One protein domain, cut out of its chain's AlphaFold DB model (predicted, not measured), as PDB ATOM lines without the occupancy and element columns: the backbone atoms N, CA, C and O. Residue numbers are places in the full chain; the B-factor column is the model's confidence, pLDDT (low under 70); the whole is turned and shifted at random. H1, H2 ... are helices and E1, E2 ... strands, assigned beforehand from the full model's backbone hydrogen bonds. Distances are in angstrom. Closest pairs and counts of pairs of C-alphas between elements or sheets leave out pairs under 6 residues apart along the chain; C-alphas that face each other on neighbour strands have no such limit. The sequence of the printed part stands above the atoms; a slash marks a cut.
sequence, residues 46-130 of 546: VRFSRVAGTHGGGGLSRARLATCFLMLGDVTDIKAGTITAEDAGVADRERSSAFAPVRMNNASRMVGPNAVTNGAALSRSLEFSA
ATOM      1  N   VAL A  46     104.632 122.661 368.914       97.94
ATOM      2  CA  VAL A  46     105.118 122.632 370.296       97.94
ATOM      3  C   VAL A  46     104.694 123.909 371.011       97.94
ATOM      4  O   VAL A  46     104.989 125.026 370.590       97.94
ATOM      5  N   ARG A  47     104.048 123.756 372.164       96.94
ATOM      6  CA  ARG A  47     103.633 124.883 373.003       96.94
ATOM      7  C   ARG A  47     104.556 125.024 374.188       96.94
ATOM      8  O   ARG A  47     104.875 124.042 374.844       96.94
ATOM      9  N   PHE A  48     104.935 126.258 374.488       95.12
ATOM     10  CA  PHE A  48     105.797 126.584 375.613       95.12
ATOM     11  C   PHE A  48     105.055 127.442 376.623       95.12
ATOM     12  O   PHE A  48     104.397 128.413 376.248       95.12
ATOM     13  N   SER A  49     105.224 127.135 377.908       92.62
ATOM     14  CA  SER A  49     104.845 128.036 378.989       92.62
ATOM     15  C   SER A  49     105.522 129.400 378.826       92.62
ATOM     16  O   SER A  49     106.510 129.561 378.093       92.62
ATOM     17  N   ARG A  50     105.048 130.394 379.586       87.44
ATOM     18  CA  ARG A  50     105.819 131.624 379.775       87.44
ATOM     19  C   ARG A  50     107.211 131.262 380.294       87.44
ATOM     20  O   ARG A  50     107.353 130.377 381.139       87.44
ATOM     21  N   VAL A  51     108.226 131.962 379.786       85.31
ATOM     22  CA  VAL A  51     109.593 131.826 380.286       85.31
ATOM     23  C   VAL A  51     109.623 132.290 381.739       85.31
ATOM     24  O   VAL A  51     109.308 133.445 382.037       85.31
ATOM     25  N   ALA A  52     109.994 131.387 382.635       76.06
ATOM     26  CA  ALA A  52     110.065 131.616 384.070       76.06
ATOM     27  C   ALA A  52     111.329 130.962 384.628       76.06
ATOM     28  O   ALA A  52     111.931 130.131 383.963       76.06
ATOM     29  N   GLY A  53     111.742 131.357 385.833       66.81
ATOM     30  CA  GLY A  53     112.875 130.755 386.538       66.81
ATOM     31  C   GLY A  53     114.245 130.935 385.866       66.81
ATOM     32  O   GLY A  53     114.416 130.902 384.645       66.81
ATOM     33  N   THR A  54     115.276 131.101 386.681       57.94
ATOM     34  CA  THR A  54     116.649 130.802 386.266       57.94
ATOM     35  C   THR A  54     116.792 129.276 386.276       57.94
ATOM     36  O   THR A  54     116.291 128.638 387.197       57.94
ATOM     37  N   HIS A  55     117.376 128.670 385.238       56.59
ATOM     38  CA  HIS A  55     117.542 127.209 385.146       56.59
ATOM     39  C   HIS A  55     118.228 126.631 386.400       56.59
ATOM     40  O   HIS A  55     118.846 127.372 387.169       56.59
ATOM     41  N   GLY A  56     118.136 125.309 386.589       47.50
ATOM     42  CA  GLY A  56     118.808 124.618 387.689       47.50
ATOM     43  C   GLY A  56     120.287 124.996 387.739       47.50
ATOM     44  O   GLY A  56     121.005 124.787 386.763       47.50
ATOM     45  N   GLY A  57     120.715 125.594 388.852       47.34
ATOM     46  CA  GLY A  57     122.109 125.981 389.064       47.34
ATOM     47  C   GLY A  57     122.392 127.461 389.330       47.34
ATOM     48  O   GLY A  57     123.557 127.836 389.412       47.34
ATOM     49  N   GLY A  58     121.379 128.326 389.436       47.62
ATOM     50  CA  GLY A  58     121.649 129.758 389.624       47.62
ATOM     51  C   GLY A  58     122.535 130.327 388.499       47.62
ATOM     52  O   GLY A  58     122.608 129.765 387.408       47.62
ATOM     53  N   GLY A  59     123.161 131.485 388.714       48.69
ATOM     54  CA  GLY A  59     124.169 132.022 387.780       48.69
ATOM     55  C   GLY A  59     123.662 132.676 386.502       48.69
ATOM     56  O   GLY A  59     124.450 133.153 385.692       48.69
ATOM     57  N   LEU A  60     122.347 132.742 386.320       55.78
ATOM     58  CA  LEU A  60     121.731 133.304 385.128       55.78
ATOM     59  C   LEU A  60     121.184 134.701 385.414       55.78
ATOM     60  O   LEU A  60     120.385 134.882 386.329       55.78
ATOM     61  N   SER A  61     121.545 135.681 384.586       54.88
ATOM     62  CA  SER A  61     121.080 137.068 384.730       54.88
ATOM     63  C   SER A  61     119.587 137.262 384.435       54.88
ATOM     64  O   SER A  61     119.027 138.302 384.779       54.88
ATOM     65  N   ARG A  62     118.927 136.290 383.778       63.59
ATOM     66  CA  ARG A  62     117.496 136.327 383.424       63.59
ATOM     67  C   ARG A  62     116.859 134.941 383.388       63.59
ATOM     68  O   ARG A  62     117.551 133.937 383.210       63.59
ATOM     69  N   ALA A  63     115.529 134.923 383.495       71.56
ATOM     70  CA  ALA A  63     114.706 133.726 383.366       71.56
ATOM     71  C   ALA A  63     114.786 133.102 381.963       71.56
ATOM     72  O   ALA A  63     114.849 133.830 380.969       71.56
ATOM     73  N   ARG A  64     114.798 131.762 381.882       75.38
ATOM     74  CA  ARG A  64     115.049 131.015 380.623       75.38
ATOM     75  C   ARG A  64     114.341 129.678 380.510       75.38
ATOM     76  O   ARG A  64     114.373 129.088 379.433       75.38
ATOM     77  N   LEU A  65     113.773 129.165 381.599       77.19
ATOM     78  CA  LEU A  65     113.097 127.882 381.550       77.19
ATOM     79  C   LEU A  65     111.733 128.075 380.890       77.19
ATOM     80  O   LEU A  65     110.938 128.922 381.296       77.19
ATOM     81  N   ALA A  66     111.487 127.280 379.858       85.19
ATOM     82  CA  ALA A  66     110.186 127.128 379.241       85.19
ATOM     83  C   ALA A  66     109.819 125.647 379.286       85.19
ATOM     84  O   ALA A  66     110.657 124.788 379.002       85.19
ATOM     85  N   THR A  67     108.573 125.365 379.638       89.62
ATOM     86  CA  THR A  67     108.063 124.004 379.791       89.62
ATOM     87  C   THR A  67     107.098 123.705 378.657       89.62
ATOM     88  O   THR A  67     106.225 124.522 378.362       89.62
ATOM     89  N   CYS A  68     107.274 122.556 378.000       95.25
ATOM     90  CA  CYS A  68     106.357 122.113 376.955       95.25
ATOM     91  C   CYS A  68     105.060 121.602 377.582       95.25
ATOM     92  O   CYS A  68     105.118 120.915 378.598       95.25
ATOM     93  N   PHE A  69     103.903 121.904 377.001       97.44
ATOM     94  CA  PHE A  69     102.626 121.476 377.575       97.44
ATOM     95  C   PHE A  69     101.580 121.131 376.514       97.44
ATOM     96  O   PHE A  69     101.667 121.572 375.369       97.44
ATOM     97  N   LEU A  70     100.575 120.376 376.947       98.38
ATOM     98  CA  LEU A  70      99.289 120.196 376.274       98.38
ATOM     99  C   LEU A  70      98.175 120.532 377.274       98.38
ATOM    100  O   LEU A  70      98.398 120.522 378.488       98.38
ATOM    101  N   MET A  71      96.991 120.866 376.773       98.31
ATOM    102  CA  MET A  71      95.818 121.165 377.596       98.31
ATOM    103  C   MET A  71      94.908 119.943 377.659       98.31
ATOM    104  O   MET A  71      94.591 119.371 376.622       98.31
ATOM    105  N   LEU A  72      94.460 119.548 378.850       98.38
ATOM    106  CA  LEU A  72      93.441 118.510 378.960       98.38
ATOM    107  C   LEU A  72      92.152 118.969 378.263       98.38
ATOM    108  O   LEU A  72      91.703 120.098 378.476       98.38
ATOM    109  N   GLY A  73      91.575 118.089 377.451       97.38
ATOM    110  CA  GLY A  73      90.328 118.300 376.720       97.38
ATOM    111  C   GLY A  73      89.658 116.978 376.342       97.38
ATOM    112  O   GLY A  73      90.138 115.906 376.711       97.38
ATOM    113  N   ASP A  74      88.554 117.061 375.603       97.62
ATOM    114  CA  ASP A  74      87.740 115.888 375.247       97.62
ATOM    115  C   ASP A  74      88.371 115.024 374.144       97.62
ATOM    116  O   ASP A  74      88.033 113.852 373.997       97.62
ATOM    117  N   VAL A  75      89.299 115.594 373.369       97.81
ATOM    118  CA  VAL A  75      89.973 114.936 372.245       97.81
ATOM    119  C   VAL A  75      91.467 115.238 372.302       97.81
ATOM    120  O   VAL A  75      91.880 116.329 372.700       97.81
ATOM    121  N   THR A  76      92.284 114.272 371.890       97.75
ATOM    122  CA  THR A  76      93.709 114.491 371.645       97.75
ATOM    123  C   THR A  76      93.901 115.030 370.236       97.75
ATOM    124  O   THR A  76      93.738 114.309 369.256       97.75
ATOM    125  N   ASP A  77      94.256 116.310 370.139       97.75
ATOM    126  CA  ASP A  77      94.533 117.015 368.886       97.75
ATOM    127  C   ASP A  77      95.798 117.864 369.063       97.75
ATOM    128  O   ASP A  77      95.812 118.862 369.795       97.75
ATOM    129  N   ILE A  78      96.871 117.468 368.373       97.75
ATOM    130  CA  ILE A  78      98.177 118.137 368.410       97.75
ATOM    131  C   ILE A  78      98.106 119.569 367.861       97.75
ATOM    132  O   ILE A  78      98.697 120.490 368.444       97.75
ATOM    133  N   LYS A  79      97.361 119.784 366.767       97.12
ATOM    134  CA  LYS A  79      97.213 121.109 366.151       97.12
ATOM    135  C   LYS A  79      96.478 122.047 367.087       97.12
ATOM    136  O   LYS A  79      96.923 123.181 367.253       97.12
ATOM    137  N   ALA A  80      95.429 121.571 367.756       97.75
ATOM    138  CA  ALA A  80      94.710 122.334 368.776       97.75
ATOM    139  C   ALA A  80      95.488 122.450 370.101       97.75
ATOM    140  O   ALA A  80      95.334 123.433 370.827       97.75
ATOM    141  N   GLY A  81      96.404 121.520 370.386       97.88
ATOM    142  CA  GLY A  81      97.201 121.488 371.619       97.88
ATOM    143  C   GLY A  81      96.487 120.861 372.788       97.88
ATOM    144  O   GLY A  81      96.717 121.258 373.932       97.88
ATOM    145  N   THR A  82      95.603 119.923 372.485       98.31
ATOM    146  CA  THR A  82      94.735 119.263 373.447       98.31
ATOM    147  C   THR A  82      95.100 117.792 373.578       98.31
ATOM    148  O   THR A  82      95.649 117.196 372.650       98.31
ATOM    149  N   ILE A  83      94.850 117.226 374.751       98.31
ATOM    150  CA  ILE A  83      95.090 115.819 375.069       98.31
ATOM    151  C   ILE A  83      93.987 115.310 375.996       98.31
ATOM    152  O   ILE A  83      93.566 116.022 376.905       98.31
ATOM    153  N   THR A  84      93.526 114.081 375.800       97.69
ATOM    154  CA  THR A  84      92.576 113.461 376.732       97.69
ATOM    155  C   THR A  84      93.238 113.115 378.069       97.69
ATOM    156  O   THR A  84      94.460 112.977 378.184       97.69
ATOM    157  N   ALA A  85      92.429 112.933 379.116       95.81
ATOM    158  CA  ALA A  85      92.922 112.453 380.410       95.81
ATOM    159  C   ALA A  85      93.526 111.035 380.332       95.81
ATOM    160  O   ALA A  85      94.452 110.716 381.086       95.81
ATOM    161  N   GLU A  86      93.019 110.202 379.418       93.94
ATOM    162  CA  GLU A  86      93.555 108.868 379.146       93.94
ATOM    163  C   GLU A  86      94.931 108.962 378.481       93.94
ATOM    164  O   GLU A  86      95.889 108.397 379.004       93.94
ATOM    165  N   ASP A  87      95.080 109.764 377.422       95.00
ATOM    166  CA  ASP A  87      96.360 109.927 376.722       95.00
ATOM    167  C   ASP A  87      97.437 110.602 377.570       95.00
ATOM    168  O   ASP A  87      98.622 110.279 377.465       95.00
ATOM    169  N   ALA A  88      97.037 111.497 378.474       94.88
ATOM    170  CA  ALA A  88      97.937 112.092 379.455       94.88
ATOM    171  C   ALA A  88      98.365 111.107 380.566       94.88
ATOM    172  O   ALA A  88      99.249 111.434 381.368       94.88
ATOM    173  N   GLY A  89      97.741 109.925 380.650       91.69
ATOM    174  CA  GLY A  89      97.987 108.925 381.690       91.69
ATOM    175  C   GLY A  89      97.549 109.379 383.084       91.69
ATOM    176  O   GLY A  89      98.155 108.986 384.075       91.69
ATOM    177  N   VAL A  90      96.563 110.280 383.185       88.62
ATOM    178  CA  VAL A  90      96.088 110.819 384.476       88.62
ATOM    179  C   VAL A  90      94.746 110.238 384.924       88.62
ATOM    180  O   VAL A  90      94.367 110.482 386.068       88.62
ATOM    181  N   ALA A  91      94.060 109.491 384.054       86.62
ATOM    182  CA  ALA A  91      92.784 108.837 384.349       86.62
ATOM    183  C   ALA A  91      92.919 107.670 385.346       86.62
ATOM    184  O   ALA A  91      92.049 107.487 386.191       86.62
ATOM    185  N   ASP A  92      94.026 106.930 385.284       88.88
ATOM    186  CA  ASP A  92      94.327 105.790 386.151       88.88
ATOM    187  C   ASP A  92      95.803 105.856 386.581       88.88
ATOM    188  O   ASP A  92      96.684 106.187 385.789       88.88
ATOM    189  N   ARG A  93      96.075 105.600 387.864       85.94
ATOM    190  CA  ARG A  93      97.424 105.660 388.445       85.94
ATOM    191  C   ARG A  93      98.247 104.404 388.164       85.94
ATOM    192  O   ARG A  93      99.473 104.489 388.222       85.94
ATOM    193  N   GLU A  94      97.598 103.280 387.870       91.19
ATOM    194  CA  GLU A  94      98.248 102.002 387.567       91.19
ATOM    195  C   GLU A  94      98.259 101.681 386.071       91.19
ATOM    196  O   GLU A  94      98.588 100.565 385.673       91.19
ATOM    197  N   ARG A  95      97.993 102.687 385.230       89.56
ATOM    198  CA  ARG A  95      98.016 102.553 383.778       89.56
ATOM    199  C   ARG A  95      98.841 103.653 383.117       89.56
ATOM    200  O   ARG A  95      98.658 104.839 383.379       89.56
ATOM    201  N   SER A  96      99.737 103.260 382.218       89.31
ATOM    202  CA  SER A  96     100.424 104.167 381.297       89.31
ATOM    203  C   SER A  96      99.663 104.226 379.974       89.31
ATOM    204  O   SER A  96      99.135 103.218 379.507       89.31
ATOM    205  N   SER A  97      99.655 105.397 379.338       91.00
ATOM    206  CA  SER A  97      99.155 105.542 377.971       91.00
ATOM    207  C   SER A  97     100.247 105.213 376.952       91.00
ATOM    208  O   SER A  97     101.432 105.476 377.176       91.00
ATOM    209  N   ALA A  98      99.844 104.696 375.790       88.44
ATOM    210  CA  ALA A  98     100.720 104.604 374.627       88.44
ATOM    211  C   ALA A  98     101.147 105.998 374.118       88.44
ATOM    212  O   ALA A  98     102.242 106.150 373.573       88.44
ATOM    213  N   PHE A  99     100.331 107.037 374.331       92.69
ATOM    214  CA  PHE A  99     100.661 108.417 373.977       92.69
ATOM    215  C   PHE A  99     101.749 108.994 374.886       92.69
ATOM    216  O   PHE A  99     102.779 109.462 374.386       92.69
ATOM    217  N   ALA A 100     101.545 108.923 376.206       89.81
ATOM    218  CA  ALA A 100     102.480 109.393 377.223       89.81
ATOM    219  C   ALA A 100     103.034 108.216 378.054       89.81
ATOM    220  O   ALA A 100     102.373 107.762 378.993       89.81
ATOM    221  N   PRO A 101     104.277 107.764 377.780       77.31
ATOM    222  CA  PRO A 101     104.883 106.612 378.457       77.31
ATOM    223  C   PRO A 101     104.950 106.708 379.981       77.31
ATOM    224  O   PRO A 101     104.843 105.711 380.699       77.31
ATOM    225  N   VAL A 102     105.114 107.934 380.471       85.25
ATOM    226  CA  VAL A 102     105.013 108.298 381.881       85.25
ATOM    227  C   VAL A 102     103.877 109.297 382.001       85.25
ATOM    228  O   VAL A 102     103.808 110.235 381.202       85.25
ATOM    229  N   ARG A 103     103.034 109.129 383.024       90.25
ATOM    230  CA  ARG A 103     101.967 110.070 383.373       90.25
ATOM    231  C   ARG A 103     102.453 111.519 383.298       90.25
ATOM    232  O   ARG A 103     103.483 111.872 383.877       90.25
ATOM    233  N   MET A 104     101.710 112.362 382.586       93.94
ATOM    234  CA  MET A 104     102.033 113.782 382.489       93.94
ATOM    235  C   MET A 104     101.808 114.475 383.838       93.94
ATOM    236  O   MET A 104     100.831 114.222 384.544       93.94
ATOM    237  N   ASN A 105     102.717 115.380 384.198       94.31
ATOM    238  CA  ASN A 105     102.634 116.148 385.435       94.31
ATOM    239  C   ASN A 105     101.636 117.300 385.299       94.31
ATOM    240  O   ASN A 105     101.491 117.884 384.227       94.31
ATOM    241  N   ASN A 106     101.010 117.688 386.411       95.25
ATOM    242  CA  ASN A 106     100.174 118.886 386.466       95.25
ATOM    243  C   ASN A 106     101.037 120.146 386.240       95.25
ATOM    244  O   ASN A 106     101.980 120.406 386.988       95.25
ATOM    245  N   ALA A 107     100.695 120.939 385.223       95.06
ATOM    246  CA  ALA A 107     101.389 122.170 384.845       95.06
ATOM    247  C   ALA A 107     100.589 123.444 385.170       95.06
ATOM    248  O   ALA A 107     100.932 124.529 384.696       95.06
ATOM    249  N   SER A 108      99.547 123.351 386.003       94.88
ATOM    250  CA  SER A 108      98.586 124.445 386.203       94.88
ATOM    251  C   SER A 108      99.213 125.717 386.761       94.88
ATOM    252  O   SER A 108      98.792 126.816 386.422       94.88
ATOM    253  N   ARG A 109     100.272 125.584 387.569       91.56
ATOM    254  CA  ARG A 109     101.025 126.728 388.106       91.56
ATOM    255  C   ARG A 109     101.900 127.437 387.065       91.56
ATOM    256  O   ARG A 109     102.258 128.589 387.273       91.56
ATOM    257  N   MET A 110     102.285 126.750 385.989       88.75
ATOM    258  CA  MET A 110     103.192 127.277 384.958       88.75
ATOM    259  C   MET A 110     102.447 127.850 383.750       88.75
ATOM    260  O   MET A 110     102.983 128.714 383.056       88.75
ATOM    261  N   VAL A 111     101.244 127.341 383.477       94.31
ATOM    262  CA  VAL A 111     100.483 127.634 382.256       94.31
ATOM    263  C   VAL A 111      99.074 128.115 382.599       94.31
ATOM    264  O   VAL A 111      98.711 129.236 382.260       94.31
ATOM    265  N   GLY A 112      98.297 127.285 383.290       95.31
ATOM    266  CA  GLY A 112      96.906 127.550 383.652       95.31
ATOM    267  C   GLY A 112      96.144 126.245 383.898       95.31
ATOM    268  O   GLY A 112      96.702 125.171 383.654       95.31
ATOM    269  N   PRO A 113      94.892 126.305 384.388       97.31
ATOM    270  CA  PRO A 113      94.077 125.117 384.645       97.31
ATOM    271  C   PRO A 113      94.091 124.137 383.468       97.31
ATOM    272  O   PRO A 113      94.136 124.564 382.318       97.31
ATOM    273  N   ASN A 114      94.050 122.835 383.761       97.06
ATOM    274  CA  ASN A 114      94.069 121.738 382.782       97.06
ATOM    275  C   ASN A 114      95.384 121.543 382.010       97.06
ATOM    276  O   ASN A 114      95.488 120.592 381.242       97.06
ATOM    277  N   ALA A 115      96.413 122.363 382.217       97.69
ATOM    278  CA  ALA A 115      97.696 122.134 381.568       97.69
ATOM    279  C   ALA A 115      98.426 120.916 382.160       97.69
ATOM    280  O   ALA A 115      98.556 120.779 383.384       97.69
ATOM    281  N   VAL A 116      98.983 120.080 381.285       97.56
ATOM    282  CA  VAL A 116      99.818 118.925 381.632       97.56
ATOM    283  C   VAL A 116     101.149 118.956 380.879       97.56
ATOM    284  O   VAL A 116     101.242 119.467 379.764       97.56
ATOM    285  N   THR A 117     102.212 118.434 381.499       95.31
ATOM    286  CA  THR A 117     103.587 118.511 380.976       95.31
ATOM    287  C   THR A 117     104.375 117.223 381.173       95.31
ATOM    288  O   THR A 117     104.365 116.632 382.251       95.31
ATOM    289  N   ASN A 118     105.154 116.850 380.162       92.31
ATOM    290  CA  ASN A 118     106.337 115.986 380.216       92.31
ATOM    291  C   ASN A 118     107.011 116.022 378.822       92.31
ATOM    292  O   ASN A 118     106.680 116.869 377.991       92.31
ATOM    293  N   GLY A 119     107.932 115.094 378.547       91.06
ATOM    294  CA  GLY A 119     108.568 114.973 377.231       91.06
ATOM    295  C   GLY A 119     107.602 114.676 376.073       91.06
ATOM    296  O   GLY A 119     107.885 115.096 374.955       91.06
ATOM    297  N   ALA A 120     106.452 114.036 376.322       93.12
ATOM    298  CA  ALA A 120     105.489 113.669 375.279       93.12
ATOM    299  C   ALA A 120     104.842 114.894 374.617       93.12
ATOM    300  O   ALA A 120     104.631 114.887 373.411       93.12
ATOM    301  N   ALA A 121     104.619 115.983 375.367       96.31
ATOM    302  CA  ALA A 121     104.123 117.244 374.803       96.31
ATOM    303  C   ALA A 121     105.046 117.807 373.705       96.31
ATOM    304  O   ALA A 121     104.590 118.482 372.782       96.31
ATOM    305  N   LEU A 122     106.347 117.522 373.802       95.44
ATOM    306  CA  LEU A 122     107.341 117.893 372.803       95.44
ATOM    307  C   LEU A 122     107.444 116.830 371.705       95.44
ATOM    308  O   LEU A 122     107.252 117.143 370.533       95.44
ATOM    309  N   SER A 123     107.728 115.579 372.078       94.50
ATOM    310  CA  SER A 123     108.031 114.521 371.110       94.50
ATOM    311  C   SER A 123     106.838 114.166 370.225       94.50
ATOM    312  O   SER A 123     107.030 113.983 369.028       94.50
ATOM    313  N   ARG A 124     105.612 114.133 370.767       96.06
ATOM    314  CA  ARG A 124     104.402 113.830 369.985       96.06
ATOM    315  C   ARG A 124     104.042 114.952 369.022       96.06
ATOM    316  O   ARG A 124     103.664 114.670 367.893       96.06
ATOM    317  N   SER A 125     104.229 116.207 369.427       97.50
ATOM    318  CA  SER A 125     104.014 117.356 368.538       97.50
ATOM    319  C   SER A 125     104.971 117.334 367.343       97.50
ATOM    320  O   SER A 125     104.561 117.557 366.204       97.50
ATOM    321  N   LEU A 126     106.239 116.994 367.592       96.38
ATOM    322  CA  LEU A 126     107.249 116.882 366.542       96.38
ATOM    323  C   LEU A 126     107.049 115.673 365.638       96.38
ATOM    324  O   LEU A 126     107.166 115.819 364.427       96.38
ATOM    325  N   GLU A 127     106.732 114.506 366.201       96.56
ATOM    326  CA  GLU A 127     106.407 113.312 365.417       96.56
ATOM    327  C   GLU A 127     105.220 113.590 364.486       96.56
ATOM    328  O   GLU A 127     105.318 113.354 363.284       96.56
ATOM    329  N   PHE A 128     104.146 114.179 365.018       97.44
ATOM    330  CA  PHE A 128     102.973 114.563 364.240       97.44
ATOM    331  C   PHE A 128     103.333 115.531 363.104       97.44
ATOM    332  O   PHE A 128     103.009 115.276 361.945       97.44
ATOM    333  N   SER A 129     104.067 116.615 363.398       97.81
ATOM    334  CA  SER A 129     104.450 117.572 362.356       97.81
ATOM    335  C   SER A 129     105.407 116.982 361.318       97.81
ATOM    336  O   SER A 129     105.384 117.427 360.171       97.81
ATOM    337  N   ALA A 130     106.273 116.043 361.704       97.12
ATOM    338  CA  ALA A 130     107.181 115.368 360.785       97.12
ATOM    339  C   ALA A 130     106.401 114.488 359.801       97.12
ATOM    340  O   ALA A 130     106.623 114.590 358.594       97.12
TER     341      ALA A 130
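AT A GLANCE: This is residues 46 to 130 of the 546 residues of the protein "FAD-binding protein" of Gemmatimonadetes bacterium (UniProt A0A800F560). Little regular structure is here: long loops surround a tiny sheet of two antiparallel strands, E1 - E2, and one helix, H1, extends from beside it. A loop through residues 53 to 62 reaches out at one end of the long axis. The 85 printed residues hold E1, E2 and H1 in that order, a mixed class with 17 residues in named elements. The whole is compact, radius of gyration of the C-alphas 13.5 A, spanning 40 by 30 by 21 A.

IN THESE COORDINATES: Find C-alpha 70 at (99.289, 120.196, 376.274), where E1, residues 70 to 72, begins. E2 is residues 115 to 117. H1, residues 120 to 130, runs 14.7 A to C-alpha 130 at (107.181, 115.368, 360.785).

HOW THE PARTS SIT: Look at the hairpin E1 and E2, antiparallel at 130 degrees: N 70 and O 116 are 3.0 A apart, within hydrogen-bond range. Residues 71 to 72 of E1 also pair, parallel, with residues 82 to 83. The closest C-alphas of E1 and H1, Leu 70 and Ala 121, are 5.9 A apart. In H1, 6 of 7 O i to N i+4 pairs are within hydrogen-bond range.

THE WHOLE: The farthest C-alphas, Ser 61 and Glu 94, are 41.9 A apart. The printed part has no cut; E1 to E2 is a long link of 42 residues. Look for pLDDT under 70 at residues 53 to 62.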